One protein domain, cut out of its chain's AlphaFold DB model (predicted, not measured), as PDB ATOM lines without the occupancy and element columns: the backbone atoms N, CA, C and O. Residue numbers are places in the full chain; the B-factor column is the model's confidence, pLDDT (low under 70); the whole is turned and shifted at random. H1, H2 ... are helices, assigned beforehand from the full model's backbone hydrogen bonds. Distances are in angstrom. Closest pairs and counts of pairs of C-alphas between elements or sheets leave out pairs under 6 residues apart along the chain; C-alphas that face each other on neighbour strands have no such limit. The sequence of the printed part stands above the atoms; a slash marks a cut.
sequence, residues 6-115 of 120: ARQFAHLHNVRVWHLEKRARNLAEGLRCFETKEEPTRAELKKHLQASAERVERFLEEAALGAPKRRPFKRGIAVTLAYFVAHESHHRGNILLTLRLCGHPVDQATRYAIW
ATOM      1  N   ALA A   6     227.784 289.738 263.910       95.44
ATOM      2  CA  ALA A   6     229.128 289.209 263.680       95.44
ATOM      3  C   ALA A   6     229.931 290.092 262.712       95.44
ATOM      4  O   ALA A   6     231.067 290.463 263.003       95.44
ATOM      5  N   ARG A   7     229.316 290.527 261.608       94.38
ATOM      6  CA  ARG A   7     229.963 291.413 260.632       94.38
ATOM      7  C   ARG A   7     230.209 292.826 261.151       94.38
ATOM      8  O   ARG A   7     231.183 293.450 260.737       94.38
ATOM      9  N   GLN A   8     229.393 293.331 262.074       95.19
ATOM     10  CA  GLN A   8     229.684 294.598 262.753       95.19
ATOM     11  C   GLN A   8     230.922 294.494 263.657       95.19
ATOM     12  O   GLN A   8     231.773 295.381 263.631       95.19
ATOM     13  N   PHE A   9     231.083 293.389 264.391       96.94
ATOM     14  CA  PHE A   9     232.307 293.126 265.155       96.94
ATOM     15  C   PHE A   9     233.533 292.919 264.255       96.94
ATOM     16  O   PHE A   9     234.604 293.458 264.536       96.94
ATOM     17  N   ALA A  10     233.380 292.193 263.147       97.12
ATOM     18  CA  ALA A  10     234.441 292.036 262.156       97.12
ATOM     19  C   ALA A  10     234.869 293.394 261.569       97.12
ATOM     20  O   ALA A  10     236.059 293.659 261.417       97.12
ATOM     21  N   HIS A  11     233.911 294.288 261.305       96.50
ATOM     22  CA  HIS A  11     234.192 295.638 260.827       96.50
ATOM     23  C   HIS A  11     235.006 296.460 261.834       96.50
ATOM     24  O   HIS A  11     236.006 297.059 261.441       96.50
ATOM     25  N   LEU A  12     234.643 296.433 263.124       97.19
ATOM     26  CA  LEU A  12     235.432 297.070 264.188       97.19
ATOM     27  C   LEU A  12     236.891 296.607 264.154       97.19
ATOM     28  O   LEU A  12     237.806 297.429 264.111       97.19
ATOM     29  N   HIS A  13     237.106 295.289 264.114       98.06
ATOM     30  CA  HIS A  13     238.444 294.718 264.005       98.06
ATOM     31  C   HIS A  13     239.176 295.222 262.752       98.06
ATOM     32  O   HIS A  13     240.262 295.787 262.875       98.06
ATOM     33  N   ASN A  14     238.575 295.089 261.570       98.19
ATOM     34  CA  ASN A  14     239.200 295.462 260.300       98.19
ATOM     35  C   ASN A  14     239.576 296.952 260.237       98.19
ATOM     36  O   ASN A  14     240.646 297.290 259.734       98.19
ATOM     37  N   VAL A  15     238.745 297.854 260.774       98.25
ATOM     38  CA  VAL A  15     239.070 299.292 260.820       98.25
ATOM     39  C   VAL A  15     240.281 299.549 261.715       98.25
ATOM     40  O   VAL A  15     241.164 300.320 261.333       98.25
ATOM     41  N   ARG A  16     240.397 298.865 262.863       98.62
ATOM     42  CA  ARG A  16     241.604 298.942 263.704       98.62
ATOM     43  C   ARG A  16     242.844 298.487 262.933       98.62
ATOM     44  O   ARG A  16     243.835 299.216 262.926       98.62
ATOM     45  N   VAL A  17     242.781 297.344 262.239       98.62
ATOM     46  CA  VAL A  17     243.898 296.843 261.412       98.62
ATOM     47  C   VAL A  17     244.289 297.868 260.348       98.62
ATOM     48  O   VAL A  17     245.450 298.256 260.279       98.62
ATOM     49  N   TRP A  18     243.325 298.396 259.592       98.25
ATOM     50  CA  TRP A  18     243.573 299.395 258.548       98.25
ATOM     51  C   TRP A  18     244.219 300.679 259.087       98.25
ATOM     52  O   TRP A  18     245.105 301.267 258.456       98.25
ATOM     53  N   HIS A  19     243.807 301.125 260.278       98.50
ATOM     54  CA  HIS A  19     244.477 302.227 260.958       98.50
ATOM     55  C   HIS A  19     245.926 301.873 261.301       98.50
ATOM     56  O   HIS A  19     246.816 302.678 261.021       98.50
ATOM     57  N   LEU A  20     246.182 300.690 261.862       98.69
ATOM     58  CA  LEU A  20     247.531 300.240 262.205       98.69
ATOM     59  C   LEU A  20     248.422 300.114 260.962       98.69
ATOM     60  O   LEU A  20     249.527 300.644 260.965       98.69
ATOM     61  N   GLU A  21     247.942 299.537 259.860       98.31
ATOM     62  CA  GLU A  21     248.703 299.415 258.607       98.31
ATOM     63  C   GLU A  21     249.219 300.770 258.105       98.31
ATOM     64  O   GLU A  21     250.366 300.900 257.672       98.31
ATOM     65  N   LYS A  22     248.384 301.809 258.213       97.50
ATOM     66  CA  LYS A  22     248.717 303.168 257.763       97.50
ATOM     67  C   LYS A  22     249.546 303.962 258.767       97.50
ATOM     68  O   LYS A  22     250.257 304.891 258.368       97.50
ATOM     69  N   ARG A  23     249.409 303.666 260.062       98.06
ATOM     70  CA  ARG A  23     249.865 304.557 261.146       98.06
ATOM     71  C   ARG A  23     250.957 303.978 262.027       98.06
ATOM     72  O   ARG A  23     251.682 304.752 262.649       98.06
ATOM     73  N   ALA A  24     251.077 302.659 262.057       98.19
ATOM     74  CA  ALA A  24     252.032 301.892 262.838       98.19
ATOM     75  C   ALA A  24     252.179 300.484 262.233       98.19
ATOM     76  O   ALA A  24     251.797 299.495 262.850       98.19
ATOM     77  N   ARG A  25     252.698 300.395 261.000       98.00
ATOM     78  CA  ARG A  25     252.698 299.161 260.186       98.00
ATOM     79  C   ARG A  25     253.219 297.926 260.931       98.00
ATOM     80  O   ARG A  25     252.615 296.870 260.822       98.00
ATOM     81  N   ASN A  26     254.270 298.085 261.735       98.12
ATOM     82  CA  ASN A  26     254.839 297.005 262.549       98.12
ATOM     83  C   ASN A  26     253.839 296.432 263.572       98.12
ATOM     84  O   ASN A  26     253.903 295.261 263.912       98.12
ATOM     85  N   LEU A  27     252.899 297.245 264.065       98.44
ATOM     86  CA  LEU A  27     251.842 296.799 264.972       98.44
ATOM     87  C   LEU A  27     250.692 296.105 264.234       98.44
ATOM     88  O   LEU A  27     249.911 295.412 264.875       98.44
ATOM     89  N   ALA A  28     250.572 296.243 262.912       98.31
ATOM     90  CA  ALA A  28     249.582 295.508 262.121       98.31
ATOM     91  C   ALA A  28     250.042 294.084 261.757       98.31
ATOM     92  O   ALA A  28     249.214 293.236 261.435       98.31
ATOM     93  N   GLU A  29     251.345 293.802 261.823       97.88
ATOM     94  CA  GLU A  29     251.927 292.541 261.351       97.88
ATOM     95  C   GLU A  29     251.307 291.314 262.038       97.88
ATOM     96  O   GLU A  29     251.202 291.230 263.264       97.88
ATOM     97  N   GLY A  30     250.849 290.352 261.238       97.00
ATOM     98  CA  GLY A  30     250.195 289.139 261.730       97.00
ATOM     99  C   GLY A  30     248.742 289.315 262.193       97.00
ATOM    100  O   GLY A  30     248.134 288.325 262.596       97.00
ATOM    101  N   LEU A  31     248.152 290.520 262.131       97.88
ATOM    102  CA  LEU A  31     246.691 290.628 262.163       97.88
ATOM    103  C   LEU A  31     246.128 290.181 260.820       97.88
ATOM    104  O   LEU A  31     246.632 290.541 259.760       97.88
ATOM    105  N   ARG A  32     245.042 289.419 260.886       95.06
ATOM    106  CA  ARG A  32     244.238 289.034 259.730       95.06
ATOM    107  C   ARG A  32     242.984 289.894 259.709       95.06
ATOM    108  O   ARG A  32     242.287 289.926 260.715       95.06
ATOM    109  N   CYS A  33     242.659 290.481 258.564       96.69
ATOM    110  CA  CYS A  33     241.336 291.046 258.315       96.69
ATOM    111  C   CYS A  33     240.336 289.947 257.931       96.69
ATOM    112  O   CYS A  33     240.693 288.969 257.274       96.69
ATOM    113  N   PHE A  34     239.079 290.134 258.319       96.75
ATOM    114  CA  PHE A  34     237.974 289.307 257.843       96.75
ATOM    115  C   PHE A  34     237.541 289.742 256.445       96.75
ATOM    116  O   PHE A  34     237.469 290.944 256.167       96.75
ATOM    117  N   GLU A  35     237.216 288.779 255.590       93.75
ATOM    118  CA  GLU A  35     236.799 289.045 254.215       93.75
ATOM    119  C   GLU A  35     235.379 289.615 254.129       93.75
ATOM    120  O   GLU A  35     234.550 289.531 255.044       93.75
ATOM    121  N   THR A  36     235.062 290.205 252.977       83.94
ATOM    122  CA  THR A  36     233.718 290.737 252.737       83.94
ATOM    123  C   THR A  36     232.693 289.599 252.726       83.94
ATOM    124  O   THR A  36     232.753 288.724 251.869       83.94
ATOM    125  N   LYS A  37     231.702 289.668 253.631       86.25
ATOM    126  CA  LYS A  37     230.660 288.642 253.888       86.25
ATOM    127  C   LYS A  37     231.138 287.407 254.654       86.25
ATOM    128  O   LYS A  37     230.357 286.471 254.796       86.25
ATOM    129  N   GLU A  38     232.361 287.406 255.169       92.50
ATOM    130  CA  GLU A  38     232.743 286.404 256.156       92.50
ATOM    131  C   GLU A  38     231.835 286.526 257.393       92.50
ATOM    132  O   GLU A  38     231.482 287.637 257.802       92.50
ATOM    133  N   GLU A  39     231.445 285.392 257.977       92.25
ATOM    134  CA  GLU A  39     230.658 285.309 259.213       92.25
ATOM    135  C   GLU A  39     231.502 284.586 260.277       92.25
ATOM    136  O   GLU A  39     231.348 283.378 260.471       92.25
ATOM    137  N   PRO A  40     232.444 285.288 260.935       95.44
ATOM    138  CA  PRO A  40     233.373 284.650 261.852       95.44
ATOM    139  C   PRO A  40     232.653 284.152 263.102       95.44
ATOM    140  O   PRO A  40     231.677 284.744 263.579       95.44
ATOM    141  N   THR A  41     233.175 283.079 263.686       97.12
ATOM    142  CA  THR A  41     232.643 282.544 264.938       97.12
ATOM    143  C   THR A  41     232.851 283.528 266.093       97.12
ATOM    144  O   THR A  41     233.741 284.381 266.081       97.12
ATOM    145  N   ARG A  42     232.070 283.381 267.172       96.69
ATOM    146  CA  ARG A  42     232.249 284.195 268.392       96.69
ATOM    147  C   ARG A  42     233.669 284.088 268.962       96.69
ATOM    148  O   ARG A  42     234.199 285.079 269.461       96.69
ATOM    149  N   ALA A  43     234.275 282.901 268.888       98.06
ATOM    150  CA  ALA A  43     235.632 282.653 269.370       98.06
ATOM    151  C   ALA A  43     236.676 283.411 268.535       98.06
ATOM    152  O   ALA A  43     237.554 284.067 269.101       98.06
ATOM    153  N   GLU A  44     236.545 283.388 267.206       98.00
ATOM    154  CA  GLU A  44     237.404 284.164 266.307       98.00
ATOM    155  C   GLU A  44     237.238 285.664 266.540       98.00
ATOM    156  O   GLU A  44     238.231 286.360 266.739       98.00
ATOM    157  N   LEU A  45     236.000 286.166 266.606       98.00
ATOM    158  CA  LEU A  45     235.746 287.584 266.868       98.00
ATOM    159  C   LEU A  45     236.386 288.033 268.181       98.00
ATOM    160  O   LEU A  45     237.093 289.038 268.189       98.00
ATOM    161  N   LYS A  46     236.204 287.280 269.273       98.12
ATOM    162  CA  LYS A  46     236.804 287.610 270.573       98.12
ATOM    163  C   LYS A  46     238.330 287.673 270.485       98.12
ATOM    164  O   LYS A  46     238.918 288.660 270.916       98.12
ATOM    165  N   LYS A  47     238.960 286.656 269.887       98.25
ATOM    166  CA  LYS A  47     240.417 286.599 269.700       98.25
ATOM    167  C   LYS A  47     240.932 287.802 268.903       98.25
ATOM    168  O   LYS A  47     241.873 288.466 269.324       98.25
ATOM    169  N   HIS A  48     240.321 288.080 267.754       98.38
ATOM    170  CA  HIS A  48     240.781 289.127 266.842       98.38
ATOM    171  C   HIS A  48     240.501 290.535 267.381       98.38
ATOM    172  O   HIS A  48     241.349 291.418 267.244       98.38
ATOM    173  N   LEU A  49     239.356 290.758 268.034       98.19
ATOM    174  CA  LEU A  49     239.042 292.031 268.691       98.19
ATOM    175  C   LEU A  49     240.008 292.338 269.832       98.19
ATOM    176  O   LEU A  49     240.451 293.478 269.928       98.19
ATOM    177  N   GLN A  50     240.344 291.344 270.659       98.31
ATOM    178  CA  GLN A  50     241.315 291.512 271.740       98.31
ATOM    179  C   GLN A  50     242.692 291.877 271.173       98.31
ATOM    180  O   GLN A  50     243.249 292.918 271.511       98.31
ATOM    181  N   ALA A  51     243.182 291.093 270.208       98.56
ATOM    182  CA  ALA A  51     244.489 291.324 269.603       98.56
ATOM    183  C   ALA A  51     244.603 292.704 268.932       98.56
ATOM    184  O   ALA A  51     245.639 293.358 269.032       98.56
ATOM    185  N   SER A  52     243.562 293.169 268.227       98.69
ATOM    186  CA  SER A  52     243.601 294.503 267.617       98.69
ATOM    187  C   SER A  52     243.389 295.635 268.619       98.69
ATOM    188  O   SER A  52     243.911 296.720 268.379       98.69
ATOM    189  N   ALA A  53     242.667 295.406 269.723       98.25
ATOM    190  CA  ALA A  53     242.536 296.386 270.803       98.25
ATOM    191  C   ALA A  53     243.900 296.677 271.440       98.25
ATOM    192  O   ALA A  53     244.326 297.827 271.426       98.25
ATOM    193  N   GLU A  54     244.623 295.637 271.861       98.56
ATOM    194  CA  GLU A  54     245.957 295.748 272.478       98.56
ATOM    195  C   GLU A  54     246.952 296.492 271.572       98.56
ATOM    196  O   GLU A  54     247.757 297.313 272.010       98.56
ATOM    197  N   ARG A  55     246.889 296.250 270.258       98.69
ATOM    198  CA  ARG A  55     247.770 296.917 269.288       98.69
ATOM    199  C   ARG A  55     247.389 298.377 269.045       98.69
ATOM    200  O   ARG A  55     248.275 299.192 268.792       98.69
ATOM    201  N   VAL A  56     246.099 298.718 269.102       98.75
ATOM    202  CA  VAL A  56     245.636 300.114 269.029       98.75
ATOM    203  C   VAL A  56     245.984 300.869 270.305       98.75
ATOM    204  O   VAL A  56     246.449 302.000 270.208       98.75
ATOM    205  N   GLU A  57     245.827 300.249 271.472       98.44
ATOM    206  CA  GLU A  57     246.262 300.796 272.758       98.44
ATOM    207  C   GLU A  57     247.754 301.125 272.723       98.44
ATOM    208  O   GLU A  57     248.130 302.288 272.872       98.44
ATOM    209  N   ARG A  58     248.589 300.146 272.358       98.69
ATOM    210  CA  ARG A  58     250.030 300.347 272.186       98.69
ATOM    211  C   ARG A  58     250.355 301.443 271.172       98.69
ATOM    212  O   ARG A  58     251.261 302.243 271.390       98.69
ATOM    213  N   PHE A  59     249.629 301.508 270.053       98.75
ATOM    214  CA  PHE A  59     249.790 302.595 269.083       98.75
ATOM    215  C   PHE A  59     249.507 303.964 269.711       98.75
ATOM    216  O   PHE A  59     250.274 304.894 269.469       98.75
ATOM    217  N   LEU A  60     248.413 304.098 270.463       98.69
ATOM    218  CA  LEU A  60     247.997 305.355 271.081       98.69
ATOM    219  C   LEU A  60     248.978 305.795 272.170       98.69
ATOM    220  O   LEU A  60     249.362 306.963 272.182       98.69
ATOM    221  N   GLU A  61     249.428 304.870 273.015       98.50
ATOM    222  CA  GLU A  61     250.435 305.115 274.050       98.50
ATOM    223  C   GLU A  61     251.768 305.562 273.432       98.50
ATOM    224  O   GLU A  61     252.260 306.656 273.706       98.50
ATOM    225  N   GLU A  62     252.322 304.769 272.511       98.50
ATOM    226  CA  GLU A  62     253.596 305.089 271.863       98.50
ATOM    227  C   GLU A  62     253.499 306.391 271.045       98.50
ATOM    228  O   GLU A  62     254.450 307.172 270.999       98.50
ATOM    229  N   ALA A  63     252.350 306.673 270.418       98.19
ATOM    230  CA  ALA A  63     252.118 307.940 269.726       98.19
ATOM    231  C   ALA A  63     252.044 309.133 270.690       98.19
ATOM    232  O   ALA A  63     252.543 310.205 270.348       98.19
ATOM    233  N   ALA A  64     251.439 308.968 271.871       98.19
ATOM    234  CA  ALA A  64     251.384 310.001 272.903       98.19
ATOM    235  C   ALA A  64     252.781 310.329 273.455       98.19
ATOM    236  O   ALA A  64     253.074 311.492 273.721       98.19
ATOM    237  N   LEU A  65     253.658 309.324 273.538       98.06
ATOM    238  CA  LEU A  65     255.059 309.467 273.945       98.06
ATOM    239  C   LEU A  65     255.987 309.967 272.820       98.06
ATOM    240  O   LEU A  65     257.190 310.112 273.029       98.06
ATOM    241  N   GLY A  66     255.462 310.221 271.617       96.50
ATOM    242  CA  GLY A  66     256.257 310.709 270.485       96.50
ATOM    243  C   GLY A  66     257.181 309.657 269.866       96.50
ATOM    244  O   GLY A  66     258.160 310.012 269.205       96.50
ATOM    245  N   ALA A  67     256.891 308.366 270.048       97.31
ATOM    246  CA  ALA A  67     257.705 307.296 269.491       97.31
ATOM    247  C   ALA A  67     257.783 307.386 267.951       97.31
ATOM    248  O   ALA A  67     256.793 307.698 267.271       97.31
ATOM    249  N   PRO A  68     258.947 307.071 267.354       95.94
ATOM    250  CA  PRO A  68     259.112 307.128 265.911       95.94
ATOM    251  C   PRO A  68     258.184 306.130 265.212       95.94
ATOM    252  O   PRO A  68     257.814 305.087 265.748       95.94
ATOM    253  N   LYS A  69     257.834 306.427 263.954       96.19
ATOM    254  CA  LYS A  69     256.951 305.582 263.121       96.19
ATOM    255  C   LYS A  69     255.542 305.387 263.707       96.19
ATOM    256  O   LYS A  69     254.839 304.456 263.311       96.19
ATOM    257  N   ARG A  70     255.104 306.276 264.599       98.12
ATOM    258  CA  ARG A  70     253.707 306.426 265.011       98.12
ATOM    259  C   ARG A  70     253.128 307.658 264.333       98.12
ATOM    260  O   ARG A  70     253.651 308.758 264.465       98.12
ATOM    261  N   ARG A  71     252.085 307.464 263.526       98.06
ATOM    262  CA  ARG A  71     251.469 308.527 262.719       98.06
ATOM    263  C   ARG A  71     250.021 308.762 263.162       98.06
ATOM    264  O   ARG A  71     249.095 308.270 262.499       98.06
ATOM    265  N   PRO A  72     249.789 309.503 264.266       98.00
ATOM    266  CA  PRO A  72     248.447 309.976 264.592       98.00
ATOM    267  C   PRO A  72     247.887 310.830 263.444       98.00
ATOM    268  O   PRO A  72     248.559 311.120 262.445       98.00
ATOM    269  N   PHE A  73     246.619 311.214 263.522       98.19
ATOM    270  CA  PHE A  73     246.090 312.194 262.582       98.19
ATOM    271  C   PHE A  73     246.891 313.494 262.629       98.19
ATOM    272  O   PHE A  73     247.467 313.853 263.651       98.19
ATOM    273  N   LYS A  74     246.851 314.254 261.527       96.62
ATOM    274  CA  LYS A  74     247.511 315.566 261.426       96.62
ATOM    275  C   LYS A  74     247.090 316.540 262.537       96.62
ATOM    276  O   LYS A  74     247.854 317.427 262.878       96.62
ATOM    277  N   ARG A  75     245.888 316.363 263.098       97.31
ATOM    278  CA  ARG A  75     245.356 317.155 264.218       97.31
ATOM    279  C   ARG A  75     245.794 316.654 265.607       97.31
ATOM    280  O   ARG A  75     245.287 317.140 266.608       97.31
ATOM    281  N   GLY A  76     246.709 315.688 265.678       96.69
ATOM    282  CA  GLY A  76     247.318 315.214 266.920       96.69
ATOM    283  C   GLY A  76     246.663 313.978 267.544       96.69
ATOM    284  O   GLY A  76     245.709 313.390 267.015       96.69
ATOM    285  N   ILE A  77     247.220 313.566 268.686       98.00
ATOM    286  CA  ILE A  77     246.843 312.335 269.393       98.00
ATOM    287  C   ILE A  77     245.428 312.400 269.977       98.00
ATOM    288  O   ILE A  77     244.680 311.440 269.826       98.00
ATOM    289  N   ALA A  78     245.003 313.548 270.513       98.25
ATOM    290  CA  ALA A  78     243.661 313.716 271.078       98.25
ATOM    291  C   ALA A  78     242.553 313.449 270.044       98.25
ATOM    292  O   ALA A  78     241.622 312.693 270.305       98.25
ATOM    293  N   VAL A  79     242.690 313.986 268.825       98.31
ATOM    294  CA  VAL A  79     241.737 313.728 267.727       98.31
ATOM    295  C   VAL A  79     241.796 312.270 267.266       98.31
ATOM    296  O   VAL A  79     240.786 311.701 266.858       98.31
ATOM    297  N   THR A  80     242.974 311.649 267.339       98.38
ATOM    298  CA  THR A  80     243.154 310.232 266.995       98.38
ATOM    299  C   THR A  80     242.427 309.328 267.986       98.38
ATOM    300  O   THR A  80     241.668 308.462 267.560       98.38
ATOM    301  N   LEU A  81     242.591 309.571 269.289       98.50
ATOM    302  CA  LEU A  81     241.862 308.874 270.346       98.50
ATOM    303  C   LEU A  81     240.350 309.092 270.213       98.50
ATOM    304  O   LEU A  81     239.592 308.126 270.188       98.50
ATOM    305  N   ALA A  82     239.918 310.346 270.050       98.50
ATOM    306  CA  ALA A  82     238.503 310.692 269.920       98.50
ATOM    307  C   ALA A  82     237.830 309.969 268.744       98.50
ATOM    308  O   ALA A  82     236.693 309.521 268.867       98.50
ATOM    309  N   TYR A  83     238.533 309.799 267.622       98.50
ATOM    310  CA  TYR A  83     238.028 309.006 266.502       98.50
ATOM    311  C   TYR A  83     237.818 307.539 266.864       98.50
ATOM    312  O   TYR A  83     236.761 307.005 266.542       98.50
ATOM    313  N   PHE A  84     238.786 306.889 267.523       98.25
ATOM    314  CA  PHE A  84     238.618 305.493 267.930       98.25
ATOM    315  C   PHE A  84     237.434 305.360 268.887       98.25
ATOM    316  O   PHE A  84     236.554 304.542 268.640       98.25
ATOM    317  N   VAL A  85     237.334 306.228 269.898       97.19
ATOM    318  CA  VAL A  85     236.193 306.242 270.827       97.19
ATOM    319  C   VAL A  85     234.863 306.429 270.085       97.19
ATOM    320  O   VAL A  85     233.920 305.669 270.316       97.19
ATOM    321  N   ALA A  86     234.775 307.395 269.167       98.06
ATOM    322  CA  ALA A  86     233.556 307.670 268.406       98.06
ATOM    323  C   ALA A  86     233.168 306.507 267.476       98.06
ATOM    324  O   ALA A  86     232.006 306.101 267.446       98.06
ATOM    325  N   HIS A  87     234.135 305.946 266.750       97.81
ATOM    326  CA  HIS A  87     233.925 304.820 265.841       97.81
ATOM    327  C   HIS A  87     233.447 303.570 266.593       97.81
ATOM    328  O   HIS A  87     232.445 302.956 266.221       97.81
ATOM    329  N   GLU A  88     234.124 303.225 267.691       95.81
ATOM    330  CA  GLU A  88     233.742 302.109 268.556       95.81
ATOM    331  C   GLU A  88     232.333 302.305 269.122       95.81
ATOM    332  O   GLU A  88     231.513 301.388 269.080       95.81
ATOM    333  N   SER A  89     232.017 303.514 269.594       95.31
ATOM    334  CA  SER A  89     230.696 303.837 270.143       95.31
ATOM    335  C   SER A  89     229.589 303.718 269.094       95.31
ATOM    336  O   SER A  89     228.539 303.142 269.381       95.31
ATOM    337  N   HIS A  90     229.833 304.192 267.867       95.94
ATOM    338  CA  HIS A  90     228.883 304.096 266.756       95.94
ATOM    339  C   HIS A  90     228.491 302.639 266.470       95.94
ATOM    340  O   HIS A  90     227.307 302.296 266.454       95.94
ATOM    341  N   HIS A  91     229.475 301.752 266.305       95.56
ATOM    342  CA  HIS A  91     229.198 300.349 265.995       95.56
ATOM    343  C   HIS A  91     228.688 299.557 267.202       95.56
ATOM    344  O   HIS A  91     227.800 298.721 267.037       95.56
ATOM    345  N   ARG A  92     229.163 299.837 268.423       94.19
ATOM    346  CA  ARG A  92     228.610 299.224 269.645       94.19
ATOM    347  C   ARG A  92     227.131 299.569 269.821       94.19
ATOM    348  O   ARG A  92     226.341 298.676 270.122       94.19
ATOM    349  N   GLY A  93     226.741 300.821 269.572       94.25
ATOM    350  CA  GLY A  93     225.338 301.241 269.583       94.25
ATOM    351  C   GLY A  93     224.488 300.464 268.573       94.25
ATOM    352  O   GLY A  93     223.453 299.903 268.935       94.25
ATOM    353  N   ASN A  94     224.963 300.343 267.330       95.50
ATOM    354  CA  ASN A  94     224.275 299.579 266.285       95.50
ATOM    355  C   ASN A  94     224.144 298.084 266.627       95.50
ATOM    356  O   ASN A  94     223.099 297.483 266.362       95.50
ATOM    357  N   ILE A  95     225.172 297.482 267.235       95.44
ATOM    358  CA  ILE A  95     225.149 296.090 267.709       95.44
ATOM    359  C   ILE A  95     224.077 295.906 268.785       95.44
ATOM    360  O   ILE A  95     223.234 295.018 268.653       95.44
ATOM    361  N   LEU A  96     224.067 296.757 269.817       95.56
ATOM    362  CA  LEU A  96     223.081 296.690 270.900       95.56
ATOM    363  C   LEU A  96     221.650 296.872 270.380       95.56
ATOM    364  O   LEU A  96     220.748 296.136 270.783       95.56
ATOM    365  N   LEU A  97     221.447 297.814 269.454       95.06
ATOM    366  CA  LEU A  97     220.146 298.048 268.833       95.06
ATOM    367  C   LEU A  97     219.697 296.845 267.995       95.06
ATOM    368  O   LEU A  97     218.562 296.401 268.125       95.06
ATOM    369  N   THR A  98     220.592 296.283 267.179       95.44
ATOM    370  CA  THR A  98     220.289 295.111 266.340       95.44
ATOM    371  C   THR A  98     219.919 293.909 267.204       95.44
ATOM    372  O   THR A  98     218.895 293.276 266.972       95.44
ATOM    373  N   LEU A  99     220.699 293.636 268.255       95.62
ATOM    374  CA  LEU A  99     220.402 292.589 269.232       95.62
ATOM    375  C   LEU A  99     219.015 292.776 269.863       95.62
ATOM    376  O   LEU A  99     218.230 291.831 269.917       95.62
ATOM    377  N   ARG A 100     218.676 294.004 270.277       95.75
ATOM    378  CA  ARG A 100     217.360 294.323 270.848       95.75
ATOM    379  C   ARG A 100     216.221 294.097 269.849       95.75
ATOM    380  O   ARG A 100     215.229 293.479 270.223       95.75
ATOM    381  N   LEU A 101     216.357 294.589 268.617       95.88
ATOM    382  CA  LEU A 101     215.329 294.479 267.573       95.88
ATOM    383  C   LEU A 101     215.124 293.034 267.097       95.88
ATOM    384  O   LEU A 101     214.014 292.670 266.727       95.88
ATOM    385  N   CYS A 102     216.162 292.200 267.158       96.06
ATOM    386  CA  CYS A 102     216.087 290.780 266.811       96.06
ATOM    387  C   CYS A 102     215.645 289.873 267.977       96.06
ATOM    388  O   CYS A 102     215.748 288.658 267.859       96.06
ATOM    389  N   GLY A 103     215.185 290.425 269.106       97.12
ATOM    390  CA  GLY A 103     214.709 289.621 270.241       97.12
ATOM    391  C   GLY A 103     215.817 288.988 271.093       97.12
ATOM    392  O   GLY A 103     215.538 288.109 271.902       97.12
ATOM    393  N   HIS A 104     217.060 289.459 270.963       96.38
ATOM    394  CA  HIS A 104     218.222 289.006 271.733       96.38
ATOM    395  C   HIS A 104     218.828 290.136 272.587       96.38
ATOM    396  O   HIS A 104     220.014 290.442 272.438       96.38
ATOM    397  N   PRO A 105     218.057 290.814 273.460       96.25
ATOM    398  CA  PRO A 105     218.613 291.871 274.295       96.25
ATOM    399  C   PRO A 105     219.715 291.324 275.211       96.25
ATOM    400  O   PRO A 105     219.585 290.234 275.764       96.25
ATOM    401  N   VAL A 106     220.778 292.105 275.403       95.56
ATOM    402  CA  VAL A 106     221.771 291.818 276.447       95.56
ATOM    403  C   VAL A 106     221.167 292.059 277.831       95.56
ATOM    404  O   VAL A 106     220.247 292.871 277.981       95.56
ATOM    405  N   ASP A 107     221.693 291.370 278.841       96.06
ATOM    406  CA  ASP A 107     221.308 291.590 280.230       96.06
ATOM    407  C   ASP A 107     221.704 292.997 280.712       96.06
ATOM    408  O   ASP A 107     222.524 293.696 280.105       96.06
ATOM    409  N   GLN A 108     221.098 293.425 281.819       94.38
ATOM    410  CA  GLN A 108     221.290 294.761 282.371       94.38
ATOM    411  C   GLN A 108     222.753 295.044 282.739       94.38
ATOM    412  O   GLN A 108     223.234 296.140 282.452       94.38
ATOM    413  N   ALA A 109     223.462 294.075 283.327       93.94
ATOM    414  CA  ALA A 109     224.849 294.259 283.736       93.94
ATOM    415  C   ALA A 109     225.746 294.482 282.514       93.94
ATOM    416  O   ALA A 109     226.478 295.467 282.475       93.94
ATOM    417  N   THR A 110     225.605 293.667 281.462       92.56
ATOM    418  CA  THR A 110     226.314 293.872 280.184       92.56
ATOM    419  C   THR A 110     226.018 295.248 279.579       92.56
ATOM    420  O   THR A 110     226.901 295.904 279.024       92.56
ATOM    421  N   ARG A 111     224.769 295.711 279.687       91.00
ATOM    422  CA  ARG A 111     224.336 297.001 279.141       91.00
ATOM    423  C   ARG A 111     224.941 298.202 279.869       91.00
ATOM    424  O   ARG A 111     225.171 299.216 279.219       91.00
ATOM    425  N   TYR A 112     225.162 298.108 281.180       90.38
ATOM    426  CA  TYR A 112     225.795 299.169 281.973       90.38
ATOM    427  C   TYR A 112     227.320 299.087 281.959       90.38
ATOM    428  O   TYR A 112     227.955 300.135 281.933       90.38
ATOM    429  N   ALA A 113     227.894 297.885 281.833       90.19
ATOM    430  CA  ALA A 113     229.341 297.664 281.798       90.19
ATOM    431  C   ALA A 113     230.068 298.438 280.684       90.19
ATOM    432  O   ALA A 113     231.275 298.643 280.736       90.19
ATOM    433  N   ILE A 114     229.347 298.906 279.661       87.62
ATOM    434  CA  ILE A 114     229.917 299.770 278.623       87.62
ATOM    435  C   ILE A 114     230.351 301.152 279.139       87.62
ATOM    436  O   ILE A 114     231.083 301.834 278.423       87.62
ATOM    437  N   TRP A 115     229.893 301.541 280.332       89.38
ATOM    438  CA  TRP A 115     230.185 302.797 281.026       89.38
ATOM    439  C   TRP A 115     231.079 302.606 282.261       89.38
ATOM    440  O   TRP A 115     231.317 303.573 282.981       89.38
TER     441      TRP A 115
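AT A GLANCE: This is residues 6 to 115 of the 120 residues of an uncharacterized protein of Candidatus Latescibacteria bacterium (UniProt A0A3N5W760). Three long helices, H1, H3 and H4, make an elongated bundle, H1 and H3 running the same way and H4 the opposite way. Short H2 packs at one end of H1, residues 29 to 41 fold back to the start of H3, residues 98 to 103 stick out, and H5 stays off the bundle. The printed part has 110 residues, with five named helices in order H1 to H5 and no named strand: all helix. It is compact, with a radius of gyration of the C-alphas of 15.1 A and spans of 48 by 28 by 19 A.

HOW THE PARTS SIT: H1, residues 6 to 23, touches H2, residues 25 to 28, with residues 17 to 21 alone; the closest C-alphas, Leu 20 and Ala 28, are 5.2 A apart. H3, residues 42 to 64, touches H1 at a shallow tilt of 29 degrees, the same way, closest at the C-alphas of His 13 and Leu 49, 5.4 A. H2 and H3 only just touch, with 3 pairs of C-alphas within 8 A, the closest being Leu 27 and Arg 55, 5.9 A. H4, residues 77 to 101, forms a helical hairpin with H3, at a shallow tilt of 20 degrees, opposite ways; their closest C-alphas, Ala 64 and Ile 77, are 6.2 A apart. Residues 88 to 95 of H4 touch residues 8 to 12 of H1, opposite ways at a shallow tilt of 11 degrees, closest at the C-alphas of Gln 8 and His 91, 6.6 A. H5, residues 108 to 115, touches no helix; it is only just apart from H4, the closest C-alphas being 8.3 A apart. In H1, H3 and H4 every O i to N i+4 pair is within hydrogen-bond range; H5 has 2 of 4, and H2 is too short for such a pair.

IN THESE COORDINATES: H1 begins at C-alpha 6 (229.128, 289.209, 263.680) and is 25.9 A long. H3 measures 32.4 A and H4 36.3 A from first to last C-alpha. H5 ends at C-alpha 115 (230.185, 302.797, 281.026).

THE WHOLE: The C-alphas farthest apart, Pro 68 and Gly 103, are 47.9 A apart. The links H2 to H3 and H3 to H4 are long. The printed part has no cut, and no printed residue has a pLDDT under 70.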